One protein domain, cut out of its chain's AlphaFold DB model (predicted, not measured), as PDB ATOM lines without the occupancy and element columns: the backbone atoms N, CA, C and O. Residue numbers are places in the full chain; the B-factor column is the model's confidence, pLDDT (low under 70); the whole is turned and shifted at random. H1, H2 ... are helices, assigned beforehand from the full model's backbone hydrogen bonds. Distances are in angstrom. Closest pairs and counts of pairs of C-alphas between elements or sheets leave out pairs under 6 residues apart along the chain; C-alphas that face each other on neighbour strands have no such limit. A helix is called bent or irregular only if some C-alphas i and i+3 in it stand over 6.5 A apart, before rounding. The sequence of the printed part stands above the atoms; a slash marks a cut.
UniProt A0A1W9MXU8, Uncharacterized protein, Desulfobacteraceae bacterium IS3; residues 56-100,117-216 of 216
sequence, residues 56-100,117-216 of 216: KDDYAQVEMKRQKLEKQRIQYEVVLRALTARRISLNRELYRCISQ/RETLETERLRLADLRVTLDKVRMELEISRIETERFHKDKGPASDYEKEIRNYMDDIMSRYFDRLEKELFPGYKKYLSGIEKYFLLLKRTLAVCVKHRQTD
ATOM      1  N   LYS A  56     194.832 286.828 147.133       87.56
ATOM      2  CA  LYS A  56     193.779 287.257 148.042       87.56
ATOM      3  C   LYS A  56     192.830 286.120 148.440       87.56
ATOM      4  O   LYS A  56     192.467 286.030 149.612       87.56
ATOM      5  N   ASP A  57     192.444 285.267 147.496       91.06
ATOM      6  CA  ASP A  57     191.547 284.137 147.740       91.06
ATOM      7  C   ASP A  57     192.263 283.030 148.518       91.06
ATOM      8  O   ASP A  57     191.701 282.494 149.477       91.06
ATOM      9  N   ASP A  58     193.518 282.737 148.163       92.38
ATOM     10  CA  ASP A  58     194.372 281.798 148.902       92.38
ATOM     11  C   ASP A  58     194.518 282.251 150.365       92.38
ATOM     12  O   ASP A  58     194.268 281.488 151.304       92.38
ATOM     13  N   TYR A  59     194.830 283.533 150.565       92.44
ATOM     14  CA  TYR A  59     194.972 284.124 151.892       92.44
ATOM     15  C   TYR A  59     193.666 284.081 152.689       92.44
ATOM     16  O   TYR A  59     193.667 283.713 153.868       92.44
ATOM     17  N   ALA A  60     192.530 284.390 152.058       94.38
ATOM     18  CA  ALA A  60     191.224 284.307 152.705       94.38
ATOM     19  C   ALA A  60     190.912 282.878 153.182       94.38
ATOM     20  O   ALA A  60     190.385 282.693 154.282       94.38
ATOM     21  N   GLN A  61     191.268 281.855 152.400       95.88
ATOM     22  CA  GLN A  61     191.106 280.455 152.801       95.88
ATOM     23  C   GLN A  61     191.994 280.085 153.993       95.88
ATOM     24  O   GLN A  61     191.516 279.445 154.939       95.88
ATOM     25  N   VAL A  62     193.260 280.514 153.985       95.81
ATOM     26  CA  VAL A  62     194.197 280.304 155.102       95.81
ATOM     27  C   VAL A  62     193.673 280.962 156.379       95.81
ATOM     28  O   VAL A  62     193.645 280.326 157.436       95.81
ATOM     29  N   GLU A  63     193.171 282.191 156.287       95.50
ATOM     30  CA  GLU A  63     192.613 282.930 157.420       95.50
ATOM     31  C   GLU A  63     191.339 282.269 157.973       95.50
ATOM     32  O   GLU A  63     191.203 282.074 159.185       95.50
ATOM     33  N   MET A  64     190.430 281.818 157.103       96.94
ATOM     34  CA  MET A  64     189.261 281.036 157.527       96.94
ATOM     35  C   MET A  64     189.672 279.743 158.243       96.94
ATOM     36  O   MET A  64     189.098 279.391 159.284       96.94
ATOM     37  N   LYS A  65     190.679 279.027 157.720       97.44
ATOM     38  CA  LYS A  65     191.206 277.816 158.361       97.44
ATOM     39  C   LYS A  65     191.798 278.142 159.735       97.44
ATOM     40  O   LYS A  65     191.470 277.441 160.697       97.44
ATOM     41  N   ARG A  66     192.571 279.228 159.866       96.38
ATOM     42  CA  ARG A  66     193.118 279.701 161.150       96.38
ATOM     43  C   ARG A  66     192.018 279.881 162.187       96.38
ATOM     44  O   ARG A  66     192.076 279.282 163.259       96.38
ATOM     45  N   GLN A  67     190.987 280.653 161.850       96.81
ATOM     46  CA  GLN A  67     189.879 280.954 162.759       96.81
ATOM     47  C   GLN A  67     189.136 279.686 163.194       96.81
ATOM     48  O   GLN A  67     188.797 279.526 164.372       96.81
ATOM     49  N   LYS A  68     188.914 278.746 162.267       98.06
ATOM     50  CA  LYS A  68     188.292 277.451 162.571       98.06
ATOM     51  C   LYS A  68     189.124 276.648 163.574       98.06
ATOM     52  O   LYS A  68     188.569 276.138 164.551       98.06
ATOM     53  N   LEU A  69     190.436 276.554 163.358       97.88
ATOM     54  CA  LEU A  69     191.344 275.824 164.242       97.88
ATOM     55  C   LEU A  69     191.465 276.495 165.618       97.88
ATOM     56  O   LEU A  69     191.410 275.809 166.640       97.88
ATOM     57  N   GLU A  70     191.542 277.825 165.679       96.00
ATOM     58  CA  GLU A  70     191.570 278.568 166.944       96.00
ATOM     59  C   GLU A  70     190.279 278.373 167.745       96.00
ATOM     60  O   GLU A  70     190.325 278.092 168.947       96.00
ATOM     61  N   LYS A  71     189.118 278.427 167.081       97.56
ATOM     62  CA  LYS A  71     187.827 278.134 167.711       97.56
ATOM     63  C   LYS A  71     187.798 276.719 168.286       97.56
ATOM     64  O   LYS A  71     187.380 276.532 169.430       97.56
ATOM     65  N   GLN A  72     188.269 275.731 167.529       97.62
ATOM     66  CA  GLN A  72     188.345 274.348 167.993       97.62
ATOM     67  C   GLN A  72     189.294 274.199 169.195       97.62
ATOM     68  O   GLN A  72     188.956 273.528 170.172       97.62
ATOM     69  N   ARG A  73     190.453 274.866 169.174       96.81
ATOM     70  CA  ARG A  73     191.388 274.896 170.307       96.81
ATOM     71  C   ARG A  73     190.721 275.448 171.565       96.81
ATOM     72  O   ARG A  73     190.802 274.818 172.617       96.81
ATOM     73  N   ILE A  74     190.033 276.585 171.456       96.06
ATOM     74  CA  ILE A  74     189.325 277.217 172.579       96.06
ATOM     75  C   ILE A  74     188.267 276.269 173.158       96.06
ATOM     76  O   ILE A  74     188.162 276.145 174.378       96.06
ATOM     77  N   GLN A  75     187.518 275.558 172.309       96.50
ATOM     78  CA  GLN A  75     186.533 274.572 172.765       96.50
ATOM     79  C   GLN A  75     187.175 273.476 173.625       96.50
ATOM     80  O   GLN A  75     186.680 273.198 174.719       96.50
ATOM     81  N   TYR A  76     188.302 272.904 173.188       96.31
ATOM     82  CA  TYR A  76     189.037 271.933 174.003       96.31
ATOM     83  C   TYR A  76     189.476 272.525 175.344       96.31
ATOM     84  O   TYR A  76     189.305 271.893 176.385       96.31
ATOM     85  N   GLU A  77     189.995 273.751 175.356       92.62
ATOM     86  CA  GLU A  77     190.458 274.393 176.587       92.62
ATOM     87  C   GLU A  77     189.339 274.636 177.603       92.62
ATOM     88  O   GLU A  77     189.551 274.452 178.805       92.62
ATOM     89  N   VAL A  78     188.149 275.020 177.140       94.50
ATOM     90  CA  VAL A  78     186.968 275.171 178.000       94.50
ATOM     91  C   VAL A  78     186.615 273.835 178.654       94.50
ATOM     92  O   VAL A  78     186.441 273.776 179.876       94.50
ATOM     93  N   VAL A  79     186.584 272.750 177.873       94.69
ATOM     94  CA  VAL A  79     186.313 271.401 178.390       94.69
ATOM     95  C   VAL A  79     187.375 270.984 179.413       94.69
ATOM     96  O   VAL A  79     187.036 270.528 180.505       94.69
ATOM     97  N   LEU A  80     188.660 271.200 179.124       92.12
ATOM     98  CA  LEU A  80     189.757 270.841 180.027       92.12
ATOM     99  C   LEU A  80     189.683 271.569 181.375       92.12
ATOM    100  O   LEU A  80     189.921 270.953 182.421       92.12
ATOM    101  N   ARG A  81     189.324 272.860 181.383       90.00
ATOM    102  CA  ARG A  81     189.129 273.621 182.629       90.00
ATOM    103  C   ARG A  81     187.984 273.040 183.458       90.00
ATOM    104  O   ARG A  81     188.162 272.806 184.655       90.00
ATOM    105  N   ALA A  82     186.848 272.743 182.825       91.69
ATOM    106  CA  ALA A  82     185.691 272.153 183.499       91.69
ATOM    107  C   ALA A  82     186.019 270.779 184.112       91.69
ATOM    108  O   ALA A  82     185.708 270.515 185.279       91.69
ATOM    109  N   LEU A  83     186.715 269.920 183.364       92.12
ATOM    110  CA  LEU A  83     187.126 268.604 183.854       92.12
ATOM    111  C   LEU A  83     188.157 268.715 184.985       92.12
ATOM    112  O   LEU A  83     188.070 267.980 185.964       92.12
ATOM    113  N   THR A  84     189.084 269.672 184.927       89.31
ATOM    114  CA  THR A  84     190.061 269.883 186.009       89.31
ATOM    115  C   THR A  84     189.373 270.199 187.340       89.31
ATOM    116  O   THR A  84     189.706 269.595 188.362       89.31
ATOM    117  N   ALA A  85     188.368 271.078 187.332       90.44
ATOM    118  CA  ALA A  85     187.576 271.378 188.526       90.44
ATOM    119  C   ALA A  85     186.817 270.138 189.032       90.44
ATOM    120  O   ALA A  85     186.842 269.827 190.227       90.44
ATOM    121  N   ARG A  86     186.201 269.371 188.120       93.50
ATOM    122  CA  ARG A  86     185.472 268.143 188.469       93.50
ATOM    123  C   ARG A  86     186.377 267.084 189.100       93.50
ATOM    124  O   ARG A  86     185.979 266.468 190.089       93.50
ATOM    125  N   ARG A  87     187.593 266.915 188.573       93.00
ATOM    126  CA  ARG A  87     188.629 266.017 189.106       93.00
ATOM    127  C   ARG A  87     188.946 266.330 190.564       93.00
ATOM    128  O   ARG A  87     188.977 265.428 191.393       93.00
ATOM    129  N   ILE A  88     189.169 267.610 190.868       91.38
ATOM    130  CA  ILE A  88     189.500 268.072 192.223       91.38
ATOM    131  C   ILE A  88     188.348 267.766 193.190       91.38
ATOM    132  O   ILE A  88     188.601 267.262 194.284       91.38
ATOM    133  N   SER A  89     187.098 268.009 192.779       93.50
ATOM    134  CA  SER A  89     185.912 267.685 193.590       93.50
ATOM    135  C   SER A  89     185.818 266.192 193.903       93.50
ATOM    136  O   SER A  89     185.732 265.822 195.069       93.50
ATOM    137  N   LEU A  90     185.898 265.331 192.878       93.81
ATOM    138  CA  LEU A  90     185.763 263.879 193.046       93.81
ATOM    139  C   LEU A  90     186.875 263.287 193.914       93.81
ATOM    140  O   LEU A  90     186.591 262.486 194.797       93.81
ATOM    141  N   ASN A  91     188.125 263.717 193.716       93.19
ATOM    142  CA  ASN A  91     189.229 263.290 194.578       93.19
ATOM    143  C   ASN A  91     188.973 263.684 196.038       93.19
ATOM    144  O   ASN A  91     189.146 262.867 196.936       93.19
ATOM    145  N   ARG A  92     188.530 264.922 196.289       94.31
ATOM    146  CA  ARG A  92     188.223 265.390 197.648       94.31
ATOM    147  C   ARG A  92     187.098 264.578 198.291       94.31
ATOM    148  O   ARG A  92     187.194 264.252 199.470       94.31
ATOM    149  N   GLU A  93     186.042 264.275 197.540       94.12
ATOM    150  CA  GLU A  93     184.924 263.443 198.001       94.12
ATOM    151  C   GLU A  93     185.386 262.024 198.346       94.12
ATOM    152  O   GLU A  93     185.062 261.527 199.424       94.12
ATOM    153  N   LEU A  94     186.200 261.412 197.479       92.81
ATOM    154  CA  LEU A  94     186.753 260.078 197.695       92.81
ATOM    155  C   LEU A  94     187.629 260.018 198.950       92.81
ATOM    156  O   LEU A  94     187.364 259.208 199.834       92.81
ATOM    157  N   TYR A  95     188.625 260.901 199.066       91.75
ATOM    158  CA  TYR A  95     189.525 260.900 200.222       91.75
ATOM    159  C   TYR A  95     188.794 261.192 201.529       91.75
ATOM    160  O   TYR A  95     189.107 260.575 202.540       91.75
ATOM    161  N   ARG A  96     187.784 262.073 201.514       93.25
ATOM    162  CA  ARG A  96     186.933 262.311 202.688       93.25
ATOM    163  C   ARG A  96     186.160 261.057 203.096       93.25
ATOM    164  O   ARG A  96     185.976 260.838 204.287       93.25
ATOM    165  N   CYS A  97     185.671 260.279 202.132       92.00
ATOM    166  CA  CYS A  97     184.952 259.041 202.415       92.00
ATOM    167  C   CYS A  97     185.898 257.993 203.020       92.00
ATOM    168  O   CYS A  97     185.650 257.499 204.116       92.00
ATOM    169  N   ILE A  98     187.028 257.736 202.357       90.94
ATOM    170  CA  ILE A  98     188.007 256.728 202.784       90.94
ATOM    171  C   ILE A  98     188.624 257.079 204.147       90.94
ATOM    172  O   ILE A  98     188.819 256.196 204.975       90.94
ATOM    173  N   SER A  99     188.882 258.360 204.437       89.19
ATOM    174  CA  SER A  99     189.467 258.768 205.724       89.19
ATOM    175  C   SER A  99     188.553 258.526 206.926       89.19
ATOM    176  O   SER A  99     189.029 258.518 208.055       89.19
ATOM    177  N   GLN A 100     187.240 258.392 206.712       88.19
ATOM    178  CA  GLN A 100     186.295 258.108 207.797       88.19
ATOM    179  C   GLN A 100     186.347 256.644 208.231       88.19
ATOM    180  O   GLN A 100     186.127 256.357 209.404       88.19
ATOM    181  N   ARG A 117     196.545 259.056 187.507       93.56
ATOM    182  CA  ARG A 117     196.729 260.485 187.790       93.56
ATOM    183  C   ARG A 117     198.104 260.983 187.354       93.56
ATOM    184  O   ARG A 117     198.172 262.051 186.757       93.56
ATOM    185  N   GLU A 118     199.166 260.240 187.646       94.94
ATOM    186  CA  GLU A 118     200.533 260.578 187.236       94.94
ATOM    187  C   GLU A 118     200.653 260.614 185.710       94.94
ATOM    188  O   GLU A 118     201.104 261.614 185.156       94.94
ATOM    189  N   THR A 119     200.115 259.602 185.024       95.25
ATOM    190  CA  THR A 119     200.072 259.564 183.552       95.25
ATOM    191  C   THR A 119     199.331 260.772 182.970       95.25
ATOM    192  O   THR A 119     199.802 261.413 182.027       95.25
ATOM    193  N   LEU A 120     198.170 261.114 183.538       95.56
ATOM    194  CA  LEU A 120     197.402 262.286 183.120       95.56
ATOM    195  C   LEU A 120     198.166 263.583 183.370       95.56
ATOM    196  O   LEU A 120     198.116 264.481 182.537       95.56
ATOM    197  N   GLU A 121     198.871 263.700 184.490       94.69
ATOM    198  CA  GLU A 121     199.641 264.898 184.804       94.69
ATOM    199  C   GLU A 121     200.808 265.093 183.830       94.69
ATOM    200  O   GLU A 121     200.988 266.200 183.321       94.69
ATOM    201  N   THR A 122     201.522 264.024 183.470       96.12
ATOM    202  CA  THR A 122     202.557 264.068 182.427       96.12
ATOM    203  C   THR A 122     201.991 264.542 181.088       96.12
ATOM    204  O   THR A 122     202.539 265.458 180.474       96.12
ATOM    205  N   GLU A 123     200.859 263.986 180.642       95.44
ATOM    206  CA  GLU A 123     200.211 264.429 179.399       95.44
ATOM    207  C   GLU A 123     199.718 265.880 179.490       95.44
ATOM    208  O   GLU A 123     199.841 266.635 178.525       95.44
ATOM    209  N   ARG A 124     199.203 266.309 180.650       95.12
ATOM    210  CA  ARG A 124     198.767 267.693 180.887       95.12
ATOM    211  C   ARG A 124     199.922 268.674 180.728       95.12
ATOM    212  O   ARG A 124     199.744 269.711 180.090       95.12
ATOM    213  N   LEU A 125     201.077 268.359 181.310       95.75
ATOM    214  CA  LEU A 125     202.275 269.192 181.231       95.75
ATOM    215  C   LEU A 125     202.819 269.238 179.801       95.75
ATOM    216  O   LEU A 125     203.072 270.326 179.292       95.75
ATOM    217  N   ARG A 126     202.881 268.090 179.115       96.50
ATOM    218  CA  ARG A 126     203.267 268.021 177.697       96.50
ATOM    219  C   ARG A 126     202.358 268.878 176.812       96.50
ATOM    220  O   ARG A 126     202.834 269.605 175.948       96.50
ATOM    221  N   LEU A 127     201.043 268.818 177.030       96.81
ATOM    222  CA  LEU A 127     200.076 269.642 176.301       96.81
ATOM    223  C   LEU A 127     200.220 271.130 176.621       96.81
ATOM    224  O   LEU A 127     200.045 271.957 175.731       96.81
ATOM    225  N   ALA A 128     200.518 271.486 177.871       95.31
ATOM    226  CA  ALA A 128     200.753 272.873 178.256       95.31
ATOM    227  C   ALA A 128     201.989 273.450 177.549       95.31
ATOM    228  O   ALA A 128     201.900 274.535 176.980       95.31
ATOM    229  N   ASP A 129     203.090 272.701 177.519       97.19
ATOM    230  CA  ASP A 129     204.320 273.091 176.828       97.19
ATOM    231  C   ASP A 129     204.116 273.248 175.311       97.19
ATOM    232  O   ASP A 129     204.461 274.275 174.718       97.19
ATOM    233  N   LEU A 130     203.431 272.282 174.686       97.00
ATOM    234  CA  LEU A 130     203.098 272.347 173.264       97.00
ATOM    235  C   LEU A 130     202.243 273.579 172.930       97.00
ATOM    236  O   LEU A 130     202.476 274.227 171.913       97.00
ATOM    237  N   ARG A 131     201.275 273.940 173.783       96.62
ATOM    238  CA  ARG A 131     200.458 275.153 173.590       96.62
ATOM    239  C   ARG A 131     201.307 276.412 173.608       96.62
ATOM    240  O   ARG A 131     201.169 277.223 172.701       96.62
ATOM    241  N   VAL A 132     202.186 276.552 174.602       97.06
ATOM    242  CA  VAL A 132     203.083 277.713 174.717       97.06
ATOM    243  C   VAL A 132     203.971 277.821 173.481       97.06
ATOM    244  O   VAL A 132     204.080 278.896 172.891       97.06
ATOM    245  N   THR A 133     204.543 276.701 173.036       97.62
ATOM    246  CA  THR A 133     205.364 276.656 171.823       97.62
ATOM    247  C   THR A 133     204.570 277.083 170.585       97.62
ATOM    248  O   THR A 133     205.043 277.905 169.802       97.62
ATOM    249  N   LEU A 134     203.353 276.568 170.405       97.56
ATOM    250  CA  LEU A 134     202.510 276.916 169.259       97.56
ATOM    251  C   LEU A 134     202.014 278.365 169.307       97.56
ATOM    252  O   LEU A 134     201.922 279.003 168.262       97.56
ATOM    253  N   ASP A 135     201.730 278.907 170.490       96.56
ATOM    254  CA  ASP A 135     201.380 280.320 170.649       96.56
ATOM    255  C   ASP A 135     202.549 281.235 170.285       96.56
ATOM    256  O   ASP A 135     202.334 282.249 169.621       96.56
ATOM    257  N   LYS A 136     203.778 280.856 170.651       98.06
ATOM    258  CA  LYS A 136     204.988 281.574 170.244       98.06
ATOM    259  C   LYS A 136     205.148 281.578 168.722       98.06
ATOM    260  O   LYS A 136     205.250 282.655 168.145       98.06
ATOM    261  N   VAL A 137     205.068 280.410 168.077       97.50
ATOM    262  CA  VAL A 137     205.139 280.297 166.606       97.50
ATOM    263  C   VAL A 137     204.063 281.152 165.936       97.50
ATOM    264  O   VAL A 137     204.358 281.907 165.017       97.50
ATOM    265  N   ARG A 138     202.817 281.087 166.419       96.94
ATOM    266  CA  ARG A 138     201.717 281.901 165.886       96.94
ATOM    267  C   ARG A 138     202.020 283.397 165.970       96.94
ATOM    268  O   ARG A 138     201.780 284.112 165.007       96.94
ATOM    269  N   MET A 139     202.517 283.870 167.115       97.38
ATOM    270  CA  MET A 139     202.854 285.284 167.300       97.38
ATOM    271  C   MET A 139     204.010 285.719 166.399       97.38
ATOM    272  O   MET A 139     203.922 286.785 165.804       97.38
ATOM    273  N   GLU A 140     205.056 284.904 166.268       97.62
ATOM    274  CA  GLU A 140     206.190 285.184 165.375       97.62
ATOM    275  C   GLU A 140     205.738 285.330 163.916       97.62
ATOM    276  O   GLU A 140     206.101 286.299 163.252       97.62
ATOM    277  N   LEU A 141     204.895 284.411 163.437       97.19
ATOM    278  CA  LEU A 141     204.350 284.462 162.079       97.19
ATOM    279  C   LEU A 141     203.454 285.684 161.865       97.19
ATOM    280  O   LEU A 141     203.531 286.331 160.826       97.19
ATOM    281  N   GLU A 142     202.624 286.025 162.849       95.62
ATOM    282  CA  GLU A 142     201.745 287.192 162.767       95.62
ATOM    283  C   GLU A 142     202.535 288.507 162.746       95.62
ATOM    284  O   GLU A 142     202.211 289.406 161.972       95.62
ATOM    285  N   ILE A 143     203.597 288.610 163.552       96.75
ATOM    286  CA  ILE A 143     204.515 289.755 163.523       96.75
ATOM    287  C   ILE A 143     205.158 289.869 162.139       96.75
ATOM    288  O   ILE A 143     205.104 290.942 161.542       96.75
ATOM    289  N   SER A 144     205.677 288.762 161.597       95.31
ATOM    290  CA  SER A 144     206.276 288.739 160.258       95.31
ATOM    291  C   SER A 144     205.285 289.186 159.177       95.31
ATOM    292  O   SER A 144     205.651 290.000 158.333       95.31
ATOM    293  N   ARG A 145     204.019 288.743 159.231       95.94
ATOM    294  CA  ARG A 145     202.990 289.202 158.284       95.94
ATOM    295  C   ARG A 145     202.760 290.708 158.381       95.94
ATOM    296  O   ARG A 145     202.727 291.389 157.359       95.94
ATOM    297  N   ILE A 146     202.589 291.229 159.596       95.56
ATOM    298  CA  ILE A 146     202.352 292.662 159.832       95.56
ATOM    299  C   ILE A 146     203.530 293.497 159.313       95.56
ATOM    300  O   ILE A 146     203.324 294.566 158.737       95.56
ATOM    301  N   GLU A 147     204.759 293.020 159.504       95.25
ATOM    302  CA  GLU A 147     205.960 293.665 158.977       95.25
ATOM    303  C   GLU A 147     205.948 293.689 157.446       95.25
ATOM    304  O   GLU A 147     206.037 294.776 156.871       95.25
ATOM    305  N   THR A 148     205.728 292.550 156.783       93.94
ATOM    306  CA  THR A 148     205.568 292.473 155.319       93.94
ATOM    307  C   THR A 148     204.489 293.439 154.816       93.94
ATOM    308  O   THR A 148     204.714 294.204 153.876       93.94
ATOM    309  N   GLU A 149     203.328 293.492 155.475       92.50
ATOM    310  CA  GLU A 149     202.232 294.404 155.116       92.50
ATOM    311  C   GLU A 149     202.586 295.889 155.255       92.50
ATOM    312  O   GLU A 149     201.995 296.717 154.551       92.50
ATOM    313  N   ARG A 150     203.518 296.220 156.155       94.00
ATOM    314  CA  ARG A 150     203.973 297.586 156.436       94.00
ATOM    315  C   ARG A 150     205.126 298.024 155.532       94.00
ATOM    316  O   ARG A 150     205.166 299.195 155.155       94.00
ATOM    317  N   PHE A 151     206.076 297.138 155.243       94.06
ATOM    318  CA  PHE A 151     207.279 297.469 154.474       94.06
ATOM    319  C   PHE A 151     206.991 297.625 152.980       94.06
ATOM    320  O   PHE A 151     207.557 298.514 152.337       94.06
ATOM    321  N   HIS A 152     206.081 296.817 152.435       90.25
ATOM    322  CA  HIS A 152     205.805 296.812 151.003       90.25
ATOM    323  C   HIS A 152     204.691 297.789 150.618       90.25
ATOM    324  O   HIS A 152     203.534 297.656 151.024       90.25
ATOM    325  N   LYS A 153     205.055 298.786 149.803       86.81
ATOM    326  CA  LYS A 153     204.112 299.752 149.210       86.81
ATOM    327  C   LYS A 153     203.457 299.219 147.939       86.81
ATOM    328  O   LYS A 153     202.295 299.528 147.693       86.81
ATOM    329  N   ASP A 154     204.203 298.450 147.153       87.06
ATOM    330  CA  ASP A 154     203.682 297.746 145.986       87.06
ATOM    331  C   ASP A 154     203.156 296.374 146.415       87.06
ATOM    332  O   ASP A 154     203.841 295.627 147.114       87.06
ATOM    333  N   LYS A 155     201.916 296.078 146.032       87.69
ATOM    334  CA  LYS A 155     201.205 294.830 146.347       87.69
ATOM    335  C   LYS A 155     200.707 294.141 145.077       87.69
ATOM    336  O   LYS A 155     199.754 293.365 145.125       87.69
ATOM    337  N   GLY A 156     201.305 294.483 143.935       82.38
ATOM    338  CA  GLY A 156     200.973 293.909 142.642       82.38
ATOM    339  C   GLY A 156     201.419 292.450 142.491       82.38
ATOM    340  O   GLY A 156     202.181 291.936 143.318       82.38
ATOM    341  N   PRO A 157     200.967 291.776 141.421       84.69
ATOM    342  CA  PRO A 157     201.379 290.415 141.116       84.69
ATOM    343  C   PRO A 157     202.892 290.297 140.909       84.69
ATOM    344  O   PRO A 157     203.513 291.198 140.345       84.69
ATOM    345  N   ALA A 158     203.475 289.173 141.329       85.62
ATOM    346  CA  ALA A 158     204.910 288.875 141.260       85.62
ATOM    347  C   ALA A 158     205.822 289.872 142.008       85.62
ATOM    348  O   ALA A 158     207.033 289.887 141.787       85.62
ATOM    349  N   SER A 159     205.256 290.681 142.907       91.19
ATOM    350  CA  SER A 159     206.020 291.542 143.813       91.19
ATOM    351  C   SER A 159     206.694 290.737 144.930       91.19
ATOM    352  O   SER A 159     206.278 289.621 145.267       91.19
ATOM    353  N   ASP A 160     207.702 291.337 145.566       93.38
ATOM    354  CA  ASP A 160     208.305 290.782 146.783       93.38
ATOM    355  C   ASP A 160     207.260 290.604 147.899       93.38
ATOM    356  O   ASP A 160     207.302 289.612 148.626       93.38
ATOM    357  N   TYR A 161     206.258 291.492 147.961       93.56
ATOM    358  CA  TYR A 161     205.108 291.355 148.856       93.56
ATOM    359  C   TYR A 161     204.349 290.046 148.632       93.56
ATOM    360  O   TYR A 161     204.123 289.298 149.581       93.56
ATOM    361  N   GLU A 162     203.961 289.748 147.387       92.88
ATOM    362  CA  GLU A 162     203.239 288.510 147.078       92.88
ATOM    363  C   GLU A 162     204.061 287.284 147.489       92.88
ATOM    364  O   GLU A 162     203.534 286.368 148.125       92.88
ATOM    365  N   LYS A 163     205.361 287.280 147.182       93.38
ATOM    366  CA  LYS A 163     206.256 286.182 147.552       93.38
ATOM    367  C   LYS A 163     206.331 285.990 149.068       93.38
ATOM    368  O   LYS A 163     206.227 284.862 149.544       93.38
ATOM    369  N   GLU A 164     206.496 287.068 149.829       95.31
ATOM    370  CA  GLU A 164     206.550 287.008 151.291       95.31
ATOM    371  C   GLU A 164     205.226 286.548 151.909       95.31
ATOM    372  O   GLU A 164     205.233 285.725 152.824       95.31
ATOM    373  N   ILE A 165     204.084 286.999 151.384       95.50
ATOM    374  CA  ILE A 165     202.773 286.539 151.856       95.50
ATOM    375  C   ILE A 165     202.548 285.059 151.525       95.50
ATOM    376  O   ILE A 165     202.012 284.332 152.363       95.50
ATOM    377  N   ARG A 166     202.993 284.570 150.359       94.94
ATOM    378  CA  ARG A 166     202.962 283.129 150.047       94.94
ATOM    379  C   ARG A 166     203.825 282.328 151.017       94.94
ATOM    380  O   ARG A 166     203.337 281.351 151.575       94.94
ATOM    381  N   ASN A 167     205.034 282.802 151.314       96.12
ATOM    382  CA  ASN A 167     205.886 282.173 152.324       96.12
ATOM    383  C   ASN A 167     205.212 282.155 153.704       96.12
ATOM    384  O   ASN A 167     205.245 281.132 154.378       96.12
ATOM    385  N   TYR A 168     204.557 283.247 154.117       96.44
ATOM    386  CA  TYR A 168     203.773 283.279 155.355       96.44
ATOM    387  C   TYR A 168     202.655 282.228 155.356       96.44
ATOM    388  O   TYR A 168     202.469 281.537 156.359       96.44
ATOM    389  N   MET A 169     201.915 282.092 154.250       97.06
ATOM    390  CA  MET A 169     200.845 281.099 154.122       97.06
ATOM    391  C   MET A 169     201.383 279.666 154.229       97.06
ATOM    392  O   MET A 169     200.802 278.844 154.941       97.06
ATOM    393  N   ASP A 170     202.516 279.372 153.599       97.06
ATOM    394  CA  ASP A 170     203.166 278.062 153.695       97.06
ATOM    395  C   ASP A 170     203.690 277.788 155.115       97.06
ATOM    396  O   ASP A 170     203.512 276.694 155.671       97.06
ATOM    397  N   ASP A 171     204.273 278.801 155.754       97.69
ATOM    398  CA  ASP A 171     204.789 278.719 157.116       97.69
ATOM    399  C   ASP A 171     203.672 278.514 158.144       97.69
ATOM    400  O   ASP A 171     203.798 277.660 159.026       97.69
ATOM    401  N   ILE A 172     202.557 279.245 158.057       97.75
ATOM    402  CA  ILE A 172     201.444 279.068 159.002       97.75
ATOM    403  C   ILE A 172     200.768 277.707 158.821       97.75
ATOM    404  O   ILE A 172     200.396 277.070 159.812       97.75
ATOM    405  N   MET A 173     200.678 277.209 157.586       97.12
ATOM    406  CA  MET A 173     200.169 275.870 157.301       97.12
ATOM    407  C   MET A 173     201.062 274.794 157.933       97.12
ATOM    408  O   MET A 173     200.579 273.958 158.698       97.12
ATOM    409  N   SER A 174     202.367 274.841 157.672       96.62
ATOM    410  CA  SER A 174     203.307 273.786 158.072       96.62
ATOM    411  C   SER A 174     203.750 273.871 159.539       96.62
ATOM    412  O   SER A 174     203.823 272.858 160.238       96.62
ATOM    413  N   ARG A 175     204.035 275.073 160.047       97.69
ATOM    414  CA  ARG A 175     204.608 275.272 161.389       97.69
ATOM    415  C   ARG A 175     203.543 275.411 162.469       97.69
ATOM    416  O   ARG A 175     203.836 275.130 163.633       97.69
ATOM    417  N   TYR A 176     202.326 275.828 162.111       97.69
ATOM    418  CA  TYR A 176     201.240 276.039 163.069       97.69
ATOM    419  C   TYR A 176     200.058 275.087 162.853       97.69
ATOM    420  O   TYR A 176     199.766 274.293 163.750       97.69
ATOM    421  N   PHE A 177     199.387 275.113 161.694       98.19
ATOM    422  CA  PHE A 177     198.164 274.318 161.493       98.19
ATOM    423  C   PHE A 177     198.425 272.818 161.564       98.19
ATOM    424  O   PHE A 177     197.736 272.115 162.303       98.19
ATOM    425  N   ASP A 178     199.454 272.340 160.872       97.94
ATOM    426  CA  ASP A 178     199.830 270.929 160.871       97.94
ATOM    427  C   ASP A 178     200.085 270.408 162.285       97.94
ATOM    428  O   ASP A 178     199.625 269.328 162.653       97.94
ATOM    429  N   ARG A 179     200.755 271.201 163.121       98.00
ATOM    430  CA  ARG A 179     201.044 270.826 164.508       98.00
ATOM    431  C   ARG A 179     199.803 270.870 165.397       98.00
ATOM    432  O   ARG A 179     199.645 270.017 166.273       98.00
ATOM    433  N   LEU A 180     198.882 271.810 165.167       98.19
ATOM    434  CA  LEU A 180     197.576 271.788 165.834       98.19
ATOM    435  C   LEU A 180     196.823 270.490 165.520       98.19
ATOM    436  O   LEU A 180     196.336 269.820 166.433       98.19
ATOM    437  N   GLU A 181     196.756 270.127 164.239       98.19
ATOM    438  CA  GLU A 181     195.972 268.995 163.744       98.19
ATOM    439  C   GLU A 181     196.608 267.637 164.084       98.19
ATOM    440  O   GLU A 181     195.886 266.702 164.441       98.19
ATOM    441  N   LYS A 182     197.940 267.526 164.018       98.00
ATOM    442  CA  LYS A 182     198.679 266.260 164.181       98.00
ATOM    443  C   LYS A 182     199.187 266.020 165.601       98.00
ATOM    444  O   LYS A 182     199.294 264.868 166.013       98.00
ATOM    445  N   GLU A 183     199.472 267.069 166.370       97.81
ATOM    446  CA  GLU A 183     200.041 266.930 167.719       97.81
ATOM    447  C   GLU A 183     199.055 267.375 168.803       97.81
ATOM    448  O   GLU A 183     198.714 266.590 169.698       97.81
ATOM    449  N   LEU A 184     198.573 268.623 168.735       97.94
ATOM    450  CA  LEU A 184     197.819 269.215 169.840       97.94
ATOM    451  C   LEU A 184     196.430 268.588 169.992       97.94
ATOM    452  O   LEU A 184     196.081 268.124 171.079       97.94
ATOM    453  N   PHE A 185     195.625 268.547 168.926       98.19
ATOM    454  CA  PHE A 185     194.261 268.017 169.005       98.19
ATOM    455  C   PHE A 185     194.209 266.513 169.293       98.19
ATOM    456  O   PHE A 185     193.399 266.115 170.136       98.19
ATOM    457  N   PRO A 186     195.055 265.657 168.690       98.19
ATOM    458  CA  PRO A 186     195.139 264.256 169.091       98.19
ATOM    459  C   PRO A 186     195.570 264.109 170.552       98.19
ATOM    460  O   PRO A 186     194.999 263.298 171.283       98.19
ATOM    461  N   GLY A 187     196.501 264.949 171.012       97.81
ATOM    462  CA  GLY A 187     196.896 265.007 172.413       97.81
ATOM    463  C   GLY A 187     195.733 265.365 173.348       97.81
ATOM    464  O   GLY A 187     195.528 264.682 174.351       97.81
ATOM    465  N   TYR A 188     194.907 266.356 172.995       97.94
ATOM    466  CA  TYR A 188     193.685 266.666 173.739       97.94
ATOM    467  C   TYR A 188     192.717 265.488 173.774       97.94
ATOM    468  O   TYR A 188     192.253 265.129 174.854       97.94
ATOM    469  N   LYS A 189     192.443 264.841 172.637       97.12
ATOM    470  CA  LYS A 189     191.563 263.660 172.584       97.12
ATOM    471  C   LYS A 189     192.073 262.531 173.486       97.12
ATOM    472  O   LYS A 189     191.293 261.959 174.245       97.12
ATOM    473  N   LYS A 190     193.381 262.251 173.453       96.50
ATOM    474  CA  LYS A 190     194.025 261.244 174.311       96.50
ATOM    475  C   LYS A 190     193.852 261.586 175.792       96.50
ATOM    476  O   LYS A 190     193.415 260.735 176.566       96.50
ATOM    477  N   TYR A 191     194.145 262.827 176.179       96.50
ATOM    478  CA  TYR A 191     193.987 263.284 177.561       96.50
ATOM    479  C   TYR A 191     192.526 263.214 178.026       96.50
ATOM    480  O   TYR A 191     192.258 262.730 179.124       96.50
ATOM    481  N   LEU A 192     191.578 263.641 177.184       96.12
ATOM    482  CA  LEU A 192     190.143 263.591 177.477       96.12
ATOM    483  C   LEU A 192     189.652 262.154 177.701       96.12
ATOM    484  O   LEU A 192     188.987 261.880 178.696       96.12
ATOM    485  N   SER A 193     190.057 261.211 176.850       94.75
ATOM    486  CA  SER A 193     189.732 259.795 177.063       94.75
ATOM    487  C   SER A 193     190.336 259.256 178.369       94.75
ATOM    488  O   SER A 193     189.689 258.512 179.108       94.75
ATOM    489  N   GLY A 194     191.570 259.652 178.694       95.31
ATOM    490  CA  GLY A 194     192.226 259.244 179.935       95.31
ATOM    491  C   GLY A 194     191.526 259.782 181.190       95.31
ATOM    492  O   GLY A 194     191.307 259.033 182.142       95.31
ATOM    493  N   ILE A 195     191.138 261.062 181.200       96.06
ATOM    494  CA  ILE A 195     190.478 261.669 182.365       96.06
ATOM    495  C   ILE A 195     189.055 261.132 182.565       96.06
ATOM    496  O   ILE A 195     188.610 261.002 183.703       96.06
ATOM    497  N   GLU A 196     188.363 260.742 181.494       93.94
ATOM    498  CA  GLU A 196     187.075 260.046 181.587       93.94
ATOM    499  C   GLU A 196     187.210 258.682 182.269       93.94
ATOM    500  O   GLU A 196     186.455 258.387 183.201       93.94
ATOM    501  N   LYS A 197     188.209 257.878 181.878       93.12
ATOM    502  CA  LYS A 197     188.515 256.599 182.542       93.12
ATOM    503  C   LYS A 197     188.836 256.805 184.021       93.12
ATOM    504  O   LYS A 197     188.284 256.111 184.872       93.12
ATOM    505  N   TYR A 198     189.648 257.816 184.333       95.38
ATOM    506  CA  TYR A 198     189.954 258.189 185.714       95.38
ATOM    507  C   TYR A 198     188.692 258.555 186.506       95.38
ATOM    508  O   TYR A 198     188.514 258.121 187.641       95.38
ATOM    509  N   PHE A 199     187.760 259.306 185.911       95.62
ATOM    510  CA  PHE A 199     186.496 259.645 186.569       95.62
ATOM    511  C   PHE A 199     185.599 258.442 186.814       95.62
ATOM    512  O   PHE A 199     184.917 258.413 187.838       95.62
ATOM    513  N   LEU A 200     185.568 257.473 185.901       93.44
ATOM    514  CA  LEU A 200     184.819 256.236 186.104       93.44
ATOM    515  C   LEU A 200     185.376 255.442 187.288       93.44
ATOM    516  O   LEU A 200     184.583 254.997 188.118       93.44
ATOM    517  N   LEU A 201     186.705 255.341 187.404       93.62
ATOM    518  CA  LEU A 201     187.363 254.721 188.553       93.62
ATOM    519  C   LEU A 201     186.970 255.433 189.854       93.62
ATOM    520  O   LEU A 201     186.357 254.817 190.720       93.62
ATOM    521  N   LEU A 202     187.193 256.751 189.946       94.62
ATOM    522  CA  LEU A 202     186.875 257.525 191.154       94.62
ATOM    523  C   LEU A 202     185.406 257.402 191.575       94.62
ATOM    524  O   LEU A 202     185.108 257.263 192.759       94.62
ATOM    525  N   LYS A 203     184.474 257.460 190.615       94.81
ATOM    526  CA  LYS A 203     183.039 257.322 190.895       94.81
ATOM    527  C   LYS A 203     182.694 255.930 191.412       94.81
ATOM    528  O   LYS A 203     181.888 255.827 192.332       94.81
ATOM    529  N   ARG A 204     183.279 254.879 190.829       93.38
ATOM    530  CA  ARG A 204     183.076 253.496 191.275       93.38
ATOM    531  C   ARG A 204     183.586 253.319 192.701       93.38
ATOM    532  O   ARG A 204     182.818 252.878 193.548       93.38
ATOM    533  N   THR A 205     184.820 253.734 192.982       92.31
ATOM    534  CA  THR A 205     185.416 253.628 194.322       92.31
ATOM    535  C   THR A 205     184.611 254.422 195.351       92.31
ATOM    536  O   THR A 205     184.291 253.909 196.422       92.31
ATOM    537  N   LEU A 206     184.179 255.641 195.009       92.94
ATOM    538  CA  LEU A 206     183.330 256.451 195.884       92.94
ATOM    539  C   LEU A 206     181.982 255.774 196.171       92.94
ATOM    540  O   LEU A 206     181.529 255.790 197.312       92.94
ATOM    541  N   ALA A 207     181.345 255.163 195.168       92.12
ATOM    542  CA  ALA A 207     180.077 254.457 195.352       92.12
ATOM    543  C   ALA A 207     180.215 253.259 196.305       92.12
ATOM    544  O   ALA A 207     179.356 253.068 197.166       92.12
ATOM    545  N   VAL A 208     181.304 252.488 196.192       91.00
ATOM    546  CA  VAL A 208     181.584 251.371 197.107       91.00
ATOM    547  C   VAL A 208     181.832 251.896 198.524       91.00
ATOM    548  O   VAL A 208     181.235 251.388 199.470       91.00
ATOM    549  N   CYS A 209     182.600 252.981 198.675       90.69
ATOM    550  CA  CYS A 209     182.866 253.587 199.982       90.69
ATOM    551  C   CYS A 209     181.583 254.094 200.668       90.69
ATOM    552  O   CYS A 209     181.346 253.824 201.846       90.69
ATOM    553  N   VAL A 210     180.703 254.770 199.921       90.69
ATOM    554  CA  VAL A 210     179.404 255.227 200.442       90.69
ATOM    555  C   VAL A 210     178.519 254.048 200.850       90.69
ATOM    556  O   VAL A 210     177.846 254.139 201.873       90.69
ATOM    557  N   LYS A 211     178.529 252.945 200.087       88.94
ATOM    558  CA  LYS A 211     177.757 251.739 200.414       88.94
ATOM    559  C   LYS A 211     178.238 251.093 201.713       88.94
ATOM    560  O   LYS A 211     177.401 250.801 202.558       88.94
ATOM    561  N   HIS A 212     179.550 250.929 201.893       84.19
ATOM    562  CA  HIS A 212     180.112 250.385 203.136       84.19
ATOM    563  C   HIS A 212     179.685 251.196 204.360       84.19
ATOM    564  O   HIS A 212     179.303 250.623 205.369       84.19
ATOM    565  N   ARG A 213     179.639 252.528 204.246       81.56
ATOM    566  CA  ARG A 213     179.196 253.397 205.345       81.56
ATOM    567  C   ARG A 213     177.732 253.191 205.763       81.56
ATOM    568  O   ARG A 213     177.375 253.570 206.868       81.56
ATOM    569  N   GLN A 214     176.870 252.688 204.880       81.38
ATOM    570  CA  GLN A 214     175.439 252.506 205.171       81.38
ATOM    571  C   GLN A 214     175.117 251.145 205.797       81.38
ATOM    572  O   GLN A 214     174.012 250.965 206.298       81.38
ATOM    573  N   THR A 215     176.036 250.185 205.702       76.50
ATOM    574  CA  THR A 215     175.846 248.812 206.188       76.50
ATOM    575  C   THR A 215     176.370 248.578 207.604       76.50
ATOM    576  O   THR A 215     176.180 247.484 208.124       76.50
ATOM    577  N   ASP A 216     176.998 249.586 208.210       56.78
ATOM    578  CA  ASP A 216     177.483 249.606 209.596       56.78
ATOM    579  C   ASP A 216     176.682 250.609 210.437       56.78
ATOM    580  O   ASP A 216     176.482 250.338 211.642       56.78
TER     581      ASP A 216
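Overview. This is residues 56 to 100 and 117 to 216 of the 216 residues of an uncharacterized protein of Desulfobacteraceae bacterium IS3 (UniProt A0A1W9MXU8). This is a long, thin rod of helices lying nearly side by side: H3, the longest helix, runs along the rod with a bend into arms H3a and H3b, while H1 and H2 pack on it and stay apart from each other. H1 runs the same way as both arms; H2 and H3a form a helical hairpin at one end. The 145 printed residues, in the all helix class, hold three named helices, H1, H2 and H3 along the chain, and no named strand. The whole is extended, with a radius of gyration of the C-alphas of 23.0 A and spans of 84 by 22 by 19 A.

Arrangement. H1, residues 56 to 98, comes before the cut, and H2, residues 117 to 151, after it; the two are apart. H3, residues 160 to 214, was assigned as one helix by its hydrogen bonds but is bent: C-alphas 182 and 185 are 6.8 A apart. Its arms, H3a, residues 160 to 182, and H3b, residues 185 to 214, stand at a shallow tilt of 28 degrees. H1, H2, H3a and H3b make a bundle, a group of helices running along one another. With residues 59 to 69 alone, H1 touches H3a; their closest C-alphas, of Val 62 and Met 169, are 6.8 A apart. H1 also touches H3b, at a shallow tilt of 19 degrees, with C-alphas of Leu 94 and Leu 206 closest at 5.3 A. H2 touches H3a with residues 134 to 149 alone, opposite ways at 9 degrees, a shallow tilt; the closest C-alphas, of Leu 134 and Tyr 176, are 6.4 A apart. With residues 117 to 127 alone, H2 touches H3b; the C-alphas of Glu 123 and Tyr 191 are closest, at 6.6 A. Every O i to N i+4 pair is within hydrogen-bond range in H1, H2 and H3b; in H3a 17 of 19 are.

Along the chain. H1 begins at C-alpha 56, (193.779, 287.257, 148.042), and is 62.9 A long from first to last C-alpha. H2 measures 50.9 A, H3a 31.6 A and H3b 43.6 A, ending at C-alpha 214, (175.439, 252.506, 205.171).

Size, cuts and confidence. The C-alphas farthest apart, of Asp 154 and Asp 216, are 84.0 A apart. Residues 101 to 116 are not printed, and C-alphas 100 and 117 are 22.7 A apart across this cut. The link from H2 to H3a is short, with 8 residues. Mean pLDDT of the printed part is 93.9, with residue 216 alone under 70.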